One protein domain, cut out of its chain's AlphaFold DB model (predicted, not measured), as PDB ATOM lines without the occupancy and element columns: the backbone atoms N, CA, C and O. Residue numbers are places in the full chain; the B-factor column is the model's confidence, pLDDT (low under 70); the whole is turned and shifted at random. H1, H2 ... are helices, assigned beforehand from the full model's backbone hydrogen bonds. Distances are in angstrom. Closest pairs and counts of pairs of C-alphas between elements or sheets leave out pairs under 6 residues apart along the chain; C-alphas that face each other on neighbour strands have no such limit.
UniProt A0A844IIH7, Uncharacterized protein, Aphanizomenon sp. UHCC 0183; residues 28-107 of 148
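Overview. This is residues 28 to 107 of the 148 residues of an uncharacterized protein of Aphanizomenon sp. UHCC 0183 (UniProt A0A844IIH7). Little regular structure is present: the body is mostly loops, with the longest helix, H1, near one end, small H3 near the other and small H2 between them. The long stretch of residues 54 to 93, with no named element, winds from H2 to H3. The printed part has 80 residues, with three named helices in the order H1, H2, H3 and no named strand; the class is all helix, though these hold only 19 residues. It is compact, with a radius of gyration of the C-alphas of 12.8 A and spans of 32 by 29 by 25 A.

Along the chain. H1, residues 31 to 40, begins at C-alpha 31 (18.252, 13.261, -36.076) and is 14.4 A long. H2 is residues 50 to 53, 5.1 A. H3, residues 94 to 98, 5.9 A, ends at C-alpha 98 (26.543, 34.674, -35.614).

Arrangement. H1 and H2 are close but not clearly touching; their closest C-alphas, Thr 31 and Glu 52, are 7.5 A apart. H3 is apart from H1 and H2. Every O i to N i+4 pair is within hydrogen-bond range in H1 and H3; H2 is too short for one.

Size, cuts and confidence. The farthest C-alphas, Ser 40 and Asn 99, are 34.3 A apart. The printed part has no cut. The H2 to H3 link is long, 40 residues. No printed residue is under 70 in pLDDT.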
ATOM      1  N   ILE A  28      18.767   7.633 -42.904       94.19
ATOM      2  CA  ILE A  28      18.105   7.668 -41.602       94.19
ATOM      3  C   ILE A  28      17.199   8.895 -41.598       94.19
ATOM      4  O   ILE A  28      17.648   9.988 -41.954       94.19
ATOM      5  N   ASP A  29      15.946   8.709 -41.196       93.50
ATOM      6  CA  ASP A  29      14.896   9.709 -41.384       93.50
ATOM      7  C   ASP A  29      14.963  10.848 -40.361       93.50
ATOM      8  O   ASP A  29      14.593  11.983 -40.665       93.50
ATOM      9  N   THR A  30      15.451  10.575 -39.144       95.62
ATOM     10  CA  THR A  30      15.440  11.560 -38.054       95.62
ATOM     11  C   THR A  30      16.796  11.739 -37.374       95.62
ATOM     12  O   THR A  30      17.563  10.791 -37.186       95.62
ATOM     13  N   THR A  31      17.065  12.960 -36.894       95.56
ATOM     14  CA  THR A  31      18.252  13.261 -36.076       95.56
ATOM     15  C   THR A  31      18.335  12.355 -34.842       95.56
ATOM     16  O   THR A  31      19.413  11.896 -34.473       95.56
ATOM     17  N   THR A  32      17.199  12.050 -34.206       95.81
ATOM     18  CA  THR A  32      17.144  11.194 -33.010       95.81
ATOM     19  C   THR A  32      17.612   9.768 -33.295       95.81
ATOM     20  O   THR A  32      18.376   9.206 -32.508       95.81
ATOM     21  N   GLU A  33      17.170   9.170 -34.401       96.12
ATOM     22  CA  GLU A  33      17.621   7.837 -34.821       96.12
ATOM     23  C   GLU A  33      19.099   7.857 -35.202       96.12
ATOM     24  O   GLU A  33      19.852   6.990 -34.762       96.12
ATOM     25  N   ALA A  34      19.546   8.892 -35.917       96.12
ATOM     26  CA  ALA A  34      20.942   9.026 -36.311       96.12
ATOM     27  C   ALA A  34      21.880   9.154 -35.097       96.12
ATOM     28  O   ALA A  34      22.944   8.536 -35.068       96.12
ATOM     29  N   ILE A  35      21.476   9.890 -34.054       95.94
ATOM     30  CA  ILE A  35      22.234   9.984 -32.797       95.94
ATOM     31  C   ILE A  35      22.366   8.604 -32.133       95.94
ATOM     32  O   ILE A  35      23.455   8.260 -31.668       95.94
ATOM     33  N   LYS A  36      21.287   7.808 -32.085       95.50
ATOM     34  CA  LYS A  36      21.313   6.444 -31.518       95.50
ATOM     35  C   LYS A  36      22.218   5.512 -32.328       95.50
ATOM     36  O   LYS A  36      22.986   4.751 -31.737       95.50
ATOM     37  N   GLU A  37      22.155   5.608 -33.655       95.38
ATOM     38  CA  GLU A  37      22.971   4.803 -34.561       95.38
ATOM     39  C   GLU A  37      24.461   5.125 -34.388       95.38
ATOM     40  O   GLU A  37      25.261   4.225 -34.153       95.38
ATOM     41  N   ILE A  38      24.852   6.402 -34.420       94.75
ATOM     42  CA  ILE A  38      26.263   6.802 -34.273       94.75
ATOM     43  C   ILE A  38      26.812   6.459 -32.892       94.75
ATOM     44  O   ILE A  38      27.966   6.054 -32.778       94.75
ATOM     45  N   ALA A  39      26.000   6.594 -31.839       94.56
ATOM     46  CA  ALA A  39      26.421   6.223 -30.490       94.56
ATOM     47  C   ALA A  39      26.792   4.730 -30.381       94.56
ATOM     48  O   ALA A  39      27.629   4.376 -29.553       94.56
ATOM     49  N   SER A  40      26.198   3.877 -31.223       94.88
ATOM     50  CA  SER A  40      26.448   2.429 -31.258       94.88
ATOM     51  C   SER A  40      27.479   2.005 -32.312       94.88
ATOM     52  O   SER A  40      27.947   0.872 -32.272       94.88
ATOM     53  N   ASN A  41      27.864   2.897 -33.234       94.31
ATOM     54  CA  ASN A  41      28.757   2.597 -34.355       94.31
ATOM     55  C   ASN A  41      29.973   3.543 -34.375       94.31
ATOM     56  O   ASN A  41      29.919   4.619 -34.984       94.31
ATOM     57  N   PRO A  42      31.097   3.160 -33.739       91.44
ATOM     58  CA  PRO A  42      32.327   3.943 -33.772       91.44
ATOM     59  C   PRO A  42      32.782   4.237 -35.208       91.44
ATOM     60  O   PRO A  42      32.890   3.338 -36.036       91.44
ATOM     61  N   GLY A  43      33.064   5.508 -35.501       91.94
ATOM     62  CA  GLY A  43      33.443   5.964 -36.846       91.94
ATOM     63  C   GLY A  43      32.267   6.399 -37.727       91.94
ATOM     64  O   GLY A  43      32.506   6.973 -38.786       91.94
ATOM     65  N   GLY A  44      31.019   6.201 -37.288       94.38
ATOM     66  CA  GLY A  44      29.843   6.765 -37.949       94.38
ATOM     67  C   GLY A  44      29.863   8.298 -37.955       94.38
ATOM     68  O   GLY A  44      30.231   8.933 -36.964       94.38
ATOM     69  N   ILE A  45      29.456   8.899 -39.076       95.12
ATOM     70  CA  ILE A  45      29.388  10.353 -39.269       95.12
ATOM     71  C   ILE A  45      27.980  10.719 -39.739       95.12
ATOM     72  O   ILE A  45      27.422  10.072 -40.619       95.12
ATOM     73  N   TYR A  46      27.427  11.782 -39.163       95.50
ATOM     74  CA  TYR A  46      26.135  12.361 -39.525       95.50
ATOM     75  C   TYR A  46      26.203  13.877 -39.383       95.50
ATOM     76  O   TYR A  46      27.021  14.398 -38.619       95.50
ATOM     77  N   TYR A  47      25.323  14.578 -40.091       93.94
ATOM     78  CA  TYR A  47      25.184  16.025 -39.996       93.94
ATOM     79  C   TYR A  47      23.767  16.375 -39.520       93.94
ATOM     80  O   TYR A  47      22.791  15.782 -39.968       93.94
ATOM     81  N   ALA A  48      23.659  17.344 -38.613       94.56
ATOM     82  CA  ALA A  48      22.390  17.851 -38.090       94.56
ATOM     83  C   ALA A  48      22.566  19.263 -37.521       94.56
ATOM     84  O   ALA A  48      23.670  19.817 -37.539       94.56
ATOM     85  N   SER A  49      21.476  19.854 -37.022       94.50
ATOM     86  CA  SER A  49      21.525  21.163 -36.375       94.50
ATOM     87  C   SER A  49      22.429  21.138 -35.140       94.50
ATOM     88  O   SER A  49      22.394  20.202 -34.338       94.50
ATOM     89  N   ALA A  50      23.203  22.206 -34.929       95.25
ATOM     90  CA  ALA A  50      24.029  22.345 -33.731       95.25
ATOM     91  C   ALA A  50      23.189  22.291 -32.440       95.25
ATOM     92  O   ALA A  50      23.646  21.716 -31.448       95.25
ATOM     93  N   SER A  51      21.954  22.809 -32.480       94.62
ATOM     94  CA  SER A  51      20.987  22.750 -31.374       94.62
ATOM     95  C   SER A  51      20.620  21.330 -30.950       94.62
ATOM     96  O   SER A  51      20.386  21.083 -29.770       94.62
ATOM     97  N   GLU A  52      20.645  20.376 -31.878       94.75
ATOM     98  CA  GLU A  52      20.309  18.978 -31.605       94.75
ATOM     99  C   GLU A  52      21.526  18.162 -31.158       94.75
ATOM    100  O   GLU A  52      21.373  17.176 -30.438       94.75
ATOM    101  N   ILE A  53      22.737  18.560 -31.568       95.25
ATOM    102  CA  ILE A  53      23.953  17.741 -31.447       95.25
ATOM    103  C   ILE A  53      24.877  18.197 -30.315       95.25
ATOM    104  O   ILE A  53      25.439  17.359 -29.609       95.25
ATOM    105  N   VAL A  54      25.067  19.505 -30.112       95.88
ATOM    106  CA  VAL A  54      26.137  20.017 -29.235       95.88
ATOM    107  C   VAL A  54      25.977  19.548 -27.788       95.88
ATOM    108  O   VAL A  54      26.960  19.162 -27.162       95.88
ATOM    109  N   SER A  55      24.756  19.524 -27.257       94.81
ATOM    110  CA  SER A  55      24.481  19.121 -25.873       94.81
ATOM    111  C   SER A  55      24.336  17.607 -25.669       94.81
ATOM    112  O   SER A  55      24.033  17.174 -24.549       94.81
ATOM    113  N   GLN A  56      24.511  16.793 -26.716       95.12
ATOM    114  CA  GLN A  56      24.425  15.336 -26.616       95.12
ATOM    115  C   GLN A  56      25.658  14.763 -25.917       95.12
ATOM    116  O   GLN A  56      26.782  15.216 -26.115       95.12
ATOM    117  N   CYS A  57      25.440  13.751 -25.081       92.94
ATOM    118  CA  CYS A  57      26.499  13.175 -24.252       92.94
ATOM    119  C   CYS A  57      27.162  11.947 -24.879       92.94
ATOM    120  O   CYS A  57      28.331  11.691 -24.608       92.94
ATOM    121  N   ASN A  58      26.434  11.204 -25.713       91.75
ATOM    122  CA  ASN A  58      26.879   9.907 -26.233       91.75
ATOM    123  C   ASN A  58      27.539   9.999 -27.613       91.75
ATOM    124  O   ASN A  58      27.930   8.985 -28.176       91.75
ATOM    125  N   ILE A  59      27.664  11.211 -28.153       93.94
ATOM    126  CA  ILE A  59      28.304  11.484 -29.437       93.94
ATOM    127  C   ILE A  59      29.253  12.675 -29.307       93.94
ATOM    128  O   ILE A  59      29.211  13.438 -28.338       93.94
ATOM    129  N   LYS A  60      30.135  12.840 -30.293       92.81
ATOM    130  CA  LYS A  60      31.102  13.937 -30.352       92.81
ATOM    131  C   LYS A  60      30.807  14.813 -31.564       92.81
ATOM    132  O   LYS A  60      30.895  14.343 -32.691       92.81
ATOM    133  N   SER A  61      30.550  16.096 -31.333       94.62
ATOM    134  CA  SER A  61      30.576  17.097 -32.397       94.62
ATOM    135  C   SER A  61      32.017  17.407 -32.816       94.62
ATOM    136  O   SER A  61      32.936  17.458 -31.985       94.62
ATOM    137  N   LEU A  62      32.222  17.584 -34.119       94.06
ATOM    138  CA  LEU A  62      33.534  17.814 -34.716       94.06
ATOM    139  C   LEU A  62      33.690  19.285 -35.122       94.06
ATOM    140  O   LEU A  62      32.752  19.851 -35.682       94.06
ATOM    141  N   PRO A  63      34.852  19.906 -34.856       96.00
ATOM    142  CA  PRO A  63      35.214  21.172 -35.474       96.00
ATOM    143  C   PRO A  63      35.332  21.014 -36.989       96.00
ATOM    144  O   PRO A  63      35.925  20.043 -37.462       96.00
ATOM    145  N   ILE A  64      34.808  21.981 -37.734       96.25
ATOM    146  CA  ILE A  64      34.927  22.040 -39.193       96.25
ATOM    147  C   ILE A  64      35.399  23.428 -39.605       96.25
ATOM    148  O   ILE A  64      35.210  24.403 -38.882       96.25
ATOM    149  N   GLY A  65      36.042  23.519 -40.760       95.31
ATOM    150  CA  GLY A  65      36.592  24.762 -41.279       95.31
ATOM    151  C   GLY A  65      36.467  24.812 -42.789       95.31
ATOM    152  O   GLY A  65      36.430  23.769 -43.440       95.31
ATOM    153  N   GLN A  66      36.432  26.021 -43.347       91.81
ATOM    154  CA  GLN A  66      36.510  26.212 -44.801       91.81
ATOM    155  C   GLN A  66      37.868  25.753 -45.354       91.81
ATOM    156  O   GLN A  66      37.964  25.306 -46.494       91.81
ATOM    157  N   ILE A  67      38.916  25.822 -44.525       93.56
ATOM    158  CA  ILE A  67      40.268  25.349 -44.824       93.56
ATOM    159  C   ILE A  67      40.755  24.389 -43.734       93.56
ATOM    160  O   ILE A  67      40.379  24.504 -42.568       93.56
ATOM    161  N   LYS A  68      41.642  23.457 -44.107       90.44
ATOM    162  CA  LYS A  68      42.110  22.360 -43.234       90.44
ATOM    163  C   LYS A  68      42.773  22.825 -41.930       90.44
ATOM    164  O   LYS A  68      42.752  22.089 -40.950       90.44
ATOM    165  N   THR A  69      43.379  24.009 -41.924       93.00
ATOM    166  CA  THR A  69      44.154  24.542 -40.793       93.00
ATOM    167  C   THR A  69      43.337  25.410 -39.838       93.00
ATOM    168  O   THR A  69      43.810  25.693 -38.742       93.00
ATOM    169  N   SER A  70      42.120  25.814 -40.218       94.56
ATOM    170  CA  SER A  70      41.281  26.731 -39.435       94.56
ATOM    171  C   SER A  70      39.946  26.077 -39.104       94.56
ATOM    172  O   SER A  70      38.926  26.355 -39.735       94.56
ATOM    173  N   LEU A  71      39.966  25.166 -38.132       96.56
ATOM    174  CA  LEU A  71      38.773  24.457 -37.682       96.56
ATOM    175  C   LEU A  71      38.066  25.230 -36.568       96.56
ATOM    176  O   LEU A  71      38.676  25.579 -35.558       96.56
ATOM    177  N   VAL A  72      36.760  25.411 -36.723       97.06
ATOM    178  CA  VAL A  72      35.898  26.103 -35.766       97.06
ATOM    179  C   VAL A  72      34.998  25.068 -35.080       97.06
ATOM    180  O   VAL A  72      34.266  24.343 -35.760       97.06
ATOM    181  N   PRO A  73      35.059  24.908 -33.744       96.75
ATOM    182  CA  PRO A  73      34.175  24.000 -33.023       96.75
ATOM    183  C   PRO A  73      32.743  24.561 -32.956       96.75
ATOM    184  O   PRO A  73      32.567  25.748 -32.693       96.75
ATOM    185  N   PRO A  74      31.695  23.721 -33.056       96.19
ATOM    186  CA  PRO A  74      30.312  24.180 -32.874       96.19
ATOM    187  C   PRO A  74      29.947  24.448 -31.399       96.19
ATOM    188  O   PRO A  74      28.802  24.766 -31.078       96.19
ATOM    189  N   TYR A  75      30.892  24.287 -30.469       96.31
ATOM    190  CA  TYR A  75      30.694  24.407 -29.026       96.31
ATOM    191  C   TYR A  75      31.700  25.365 -28.394       96.31
ATOM    192  O   TYR A  75      32.812  25.535 -28.891       96.31
ATOM    193  N   ARG A  76      31.323  25.958 -27.260       96.12
ATOM    194  CA  ARG A  76      32.203  26.831 -26.477       96.12
ATOM    195  C   ARG A  76      33.381  26.039 -25.926       96.12
ATOM    196  O   ARG A  76      33.196  24.968 -25.343       96.12
ATOM    197  N   LEU A  77      34.580  26.588 -26.073       95.25
ATOM    198  CA  LEU A  77      35.780  26.030 -25.464       95.25
ATOM    199  C   LEU A  77      35.819  26.327 -23.951       95.25
ATOM    200  O   LEU A  77      35.316  27.363 -23.515       95.25
ATOM    201  N   PRO A  78      36.428  25.443 -23.141       94.62
ATOM    202  CA  PRO A  78      36.946  24.125 -23.515       94.62
ATOM    203  C   PRO A  78      35.826  23.085 -23.703       94.62
ATOM    204  O   PRO A  78      34.776  23.164 -23.062       94.62
ATOM    205  N   ARG A  79      36.081  22.060 -24.532       93.69
ATOM    206  CA  ARG A  79      35.164  20.917 -24.689       93.69
ATOM    207  C   ARG A  79      34.920  20.254 -23.334       93.69
ATOM    208  O   ARG A  79      35.859  19.845 -22.652       93.69
ATOM    209  N   ILE A  80      33.657  20.057 -22.987       94.56
ATOM    210  CA  ILE A  80      33.257  19.309 -21.799       94.56
ATOM    211  C   ILE A  80      33.353  17.804 -22.098       94.56
ATOM    212  O   ILE A  80      32.756  17.342 -23.079       94.56
ATOM    213  N   PRO A  81      34.108  17.032 -21.290       92.44
ATOM    214  CA  PRO A  81      34.258  15.597 -21.489       92.44
ATOM    215  C   PRO A  81      32.990  14.841 -21.082       92.44
ATOM    216  O   PRO A  81      32.258  15.255 -20.182       92.44
ATOM    217  N   GLN A  82      32.776  13.680 -21.703       90.00
ATOM    218  CA  GLN A  82      31.600  12.834 -21.474       90.00
ATOM    219  C   GLN A  82      31.460  12.379 -20.013       90.00
ATOM    220  O   GLN A  82      30.345  12.242 -19.525       90.00
ATOM    221  N   SER A  83      32.559  12.246 -19.265       94.00
ATOM    222  CA  SER A  83      32.528  11.917 -17.829       94.00
ATOM    223  C   SER A  83      31.816  12.960 -16.955       94.00
ATOM    224  O   SER A  83      31.482  12.678 -15.808       94.00
ATOM    225  N   LYS A  84      31.587  14.177 -17.466       95.50
ATOM    226  CA  LYS A  84      30.828  15.232 -16.773       95.50
ATOM    227  C   LYS A  84      29.346  15.251 -17.154       95.50
ATOM    228  O   LYS A  84      28.573  15.977 -16.529       95.50
ATOM    229  N   CYS A  85      28.934  14.456 -18.135       93.00
ATOM    230  CA  CYS A  85      27.536  14.300 -18.499       93.00
ATOM    231  C   CYS A  85      26.770  13.402 -17.504       93.00
ATOM    232  O   CYS A  85      27.369  12.541 -16.868       93.00
ATOM    233  N   PRO A  86      25.441  13.580 -17.367       94.69
ATOM    234  CA  PRO A  86      24.636  14.648 -17.965       94.69
ATOM    235  C   PRO A  86      24.687  15.965 -17.168       94.69
ATOM    236  O   PRO A  86      24.089  16.946 -17.604       94.69
ATOM    237  N   ARG A  87      25.397  16.002 -16.025       96.62
ATOM    238  CA  ARG A  87      25.449  17.153 -15.099       96.62
ATOM    239  C   ARG A  87      25.990  18.429 -15.747       96.62
ATOM    240  O   ARG A  87      25.545  19.520 -15.416       96.62
ATOM    241  N   ARG A  88      26.950  18.303 -16.664       95.81
ATOM    242  CA  ARG A  88      27.508  19.413 -17.440       95.81
ATOM    243  C   ARG A  88      27.621  18.987 -18.903       95.81
ATOM    244  O   ARG A  88      28.274  17.993 -19.205       95.81
ATOM    245  N   ARG A  89      26.990  19.749 -19.799       95.69
ATOM    246  CA  ARG A  89      26.942  19.506 -21.251       95.69
ATOM    247  C   ARG A  89      27.635  20.635 -22.004       95.69
ATOM    248  O   ARG A  89      27.689  21.759 -21.502       95.69
ATOM    249  N   ASN A  90      28.145  20.344 -23.200       96.19
ATOM    250  CA  ASN A  90      28.654  21.384 -24.096       96.19
ATOM    251  C   ASN A  90      27.541  22.383 -24.437       96.19
ATOM    252  O   ASN A  90      26.369  22.019 -24.526       96.19
ATOM    253  N   LYS A  91      27.929  23.649 -24.608       95.00
ATOM    254  CA  LYS A  91      27.045  24.739 -25.032       95.00
ATOM    255  C   LYS A  91      27.453  25.200 -26.420       95.00
ATOM    256  O   LYS A  91      28.646  25.208 -26.720       95.00
ATOM    257  N   ILE A  92      26.480  25.596 -27.231       95.38
ATOM    258  CA  ILE A  92      26.695  26.088 -28.596       95.38
ATOM    259  C   ILE A  92      27.558  27.354 -28.563       95.38
ATOM    260  O   ILE A  92      27.410  28.204 -27.674       95.38
ATOM    261  N   ASN A  93      28.479  27.472 -29.520       95.06
ATOM    262  CA  ASN A  93      29.276  28.682 -29.704       95.06
ATOM    263  C   ASN A  93      28.539  29.712 -30.570       95.06
ATOM    264  O   ASN A  93      28.864  29.894 -31.740       95.06
ATOM    265  N   TYR A  94      27.519  30.355 -30.001       93.31
ATOM    266  CA  TYR A  94      26.671  31.297 -30.737       93.31
ATOM    267  C   TYR A  94      27.448  32.418 -31.444       93.31
ATOM    268  O   TYR A  94      27.014  32.849 -32.506       93.31
ATOM    269  N   ASP A  95      28.593  32.860 -30.915       93.81
ATOM    270  CA  ASP A  95      29.368  33.952 -31.514       93.81
ATOM    271  C   ASP A  95      29.985  33.548 -32.860       93.81
ATOM    272  O   ASP A  95      29.874  34.291 -33.833       93.81
ATOM    273  N   ASP A  96      30.547  32.339 -32.963       95.31
ATOM    274  CA  ASP A  96      31.116  31.846 -34.225       95.31
ATOM    275  C   ASP A  96      30.048  31.567 -35.284       95.31
ATOM    276  O   ASP A  96      30.288  31.773 -36.474       95.31
ATOM    277  N   PHE A  97      28.855  31.134 -34.870       94.38
ATOM    278  CA  PHE A  97      27.722  30.999 -35.786       94.38
ATOM    279  C   PHE A  97      27.203  32.366 -36.247       94.38
ATOM    280  O   PHE A  97      26.947  32.556 -37.432       94.38
ATOM    281  N   ARG A  98      27.070  33.331 -35.330       91.81
ATOM    282  CA  ARG A  98      26.543  34.674 -35.614       91.81
ATOM    283  C   ARG A  98      27.465  35.488 -36.520       91.81
ATOM    284  O   ARG A  98      26.975  36.217 -37.373       91.81
ATOM    285  N   ASN A  99      28.775  35.356 -36.343       92.56
ATOM    286  CA  ASN A  99      29.767  36.106 -37.114       92.56
ATOM    287  C   ASN A  99      30.149  35.424 -38.440       92.56
ATOM    288  O   ASN A  99      30.974  35.954 -39.177       92.56
ATOM    289  N   GLY A 100      29.572  34.255 -38.751       91.38
ATOM    290  CA  GLY A 100      29.872  33.511 -39.979       91.38
ATOM    291  C   GLY A 100      31.217  32.773 -39.964       91.38
ATOM    292  O   GLY A 100      31.667  32.308 -41.007       91.38
ATOM    293  N   ASN A 101      31.851  32.631 -38.796       94.31
ATOM    294  CA  ASN A 101      33.093  31.869 -38.647       94.31
ATOM    295  C   ASN A 101      32.842  30.364 -38.812       94.31
ATOM    296  O   ASN A 101      33.670  29.645 -39.375       94.31
ATOM    297  N   TYR A 102      31.700  29.873 -38.319       95.62
ATOM    298  CA  TYR A 102      31.311  28.483 -38.517       95.62
ATOM    299  C   TYR A 102      30.772  28.284 -39.946       95.62
ATOM    300  O   TYR A 102      29.805  28.940 -40.329       95.62
ATOM    301  N   PRO A 103      31.347  27.370 -40.747       94.44
ATOM    302  CA  PRO A 103      31.153  27.368 -42.199       94.44
ATOM    303  C   PRO A 103      29.791  26.855 -42.680       94.44
ATOM    304  O   PRO A 103      29.473  27.018 -43.854       94.44
ATOM    305  N   ILE A 104      29.005  26.199 -41.822       92.44
ATOM    306  CA  ILE A 104      27.710  25.623 -42.199       92.44
ATOM    307  C   ILE A 104      26.617  26.212 -41.313       92.44
ATOM    308  O   ILE A 104      26.451  25.822 -40.156       92.44
ATOM    309  N   THR A 105      25.844  27.122 -41.893       92.12
ATOM    310  CA  THR A 105      24.642  27.723 -41.310       92.12
ATOM    311  C   THR A 105      23.489  27.612 -42.297       92.12
ATOM    312  O   THR A 105      23.699  27.593 -43.508       92.12
ATOM    313  N   ARG A 106      22.258  27.559 -41.791       90.75
ATOM    314  CA  ARG A 106      21.049  27.596 -42.617       90.75
ATOM    315  C   ARG A 106      20.002  28.481 -41.964       90.75
ATOM    316  O   ARG A 106      19.892  28.489 -40.739       90.75
ATOM    317  N   ASN A 107      19.215  29.158 -42.787       91.38
ATOM    318  CA  ASN A 107      18.034  29.868 -42.319       91.38
ATOM    319  C   ASN A 107      16.905  28.864 -42.072       91.38
ATOM    320  O   ASN A 107      16.759  27.882 -42.804       91.38
TER     321      ASN A 107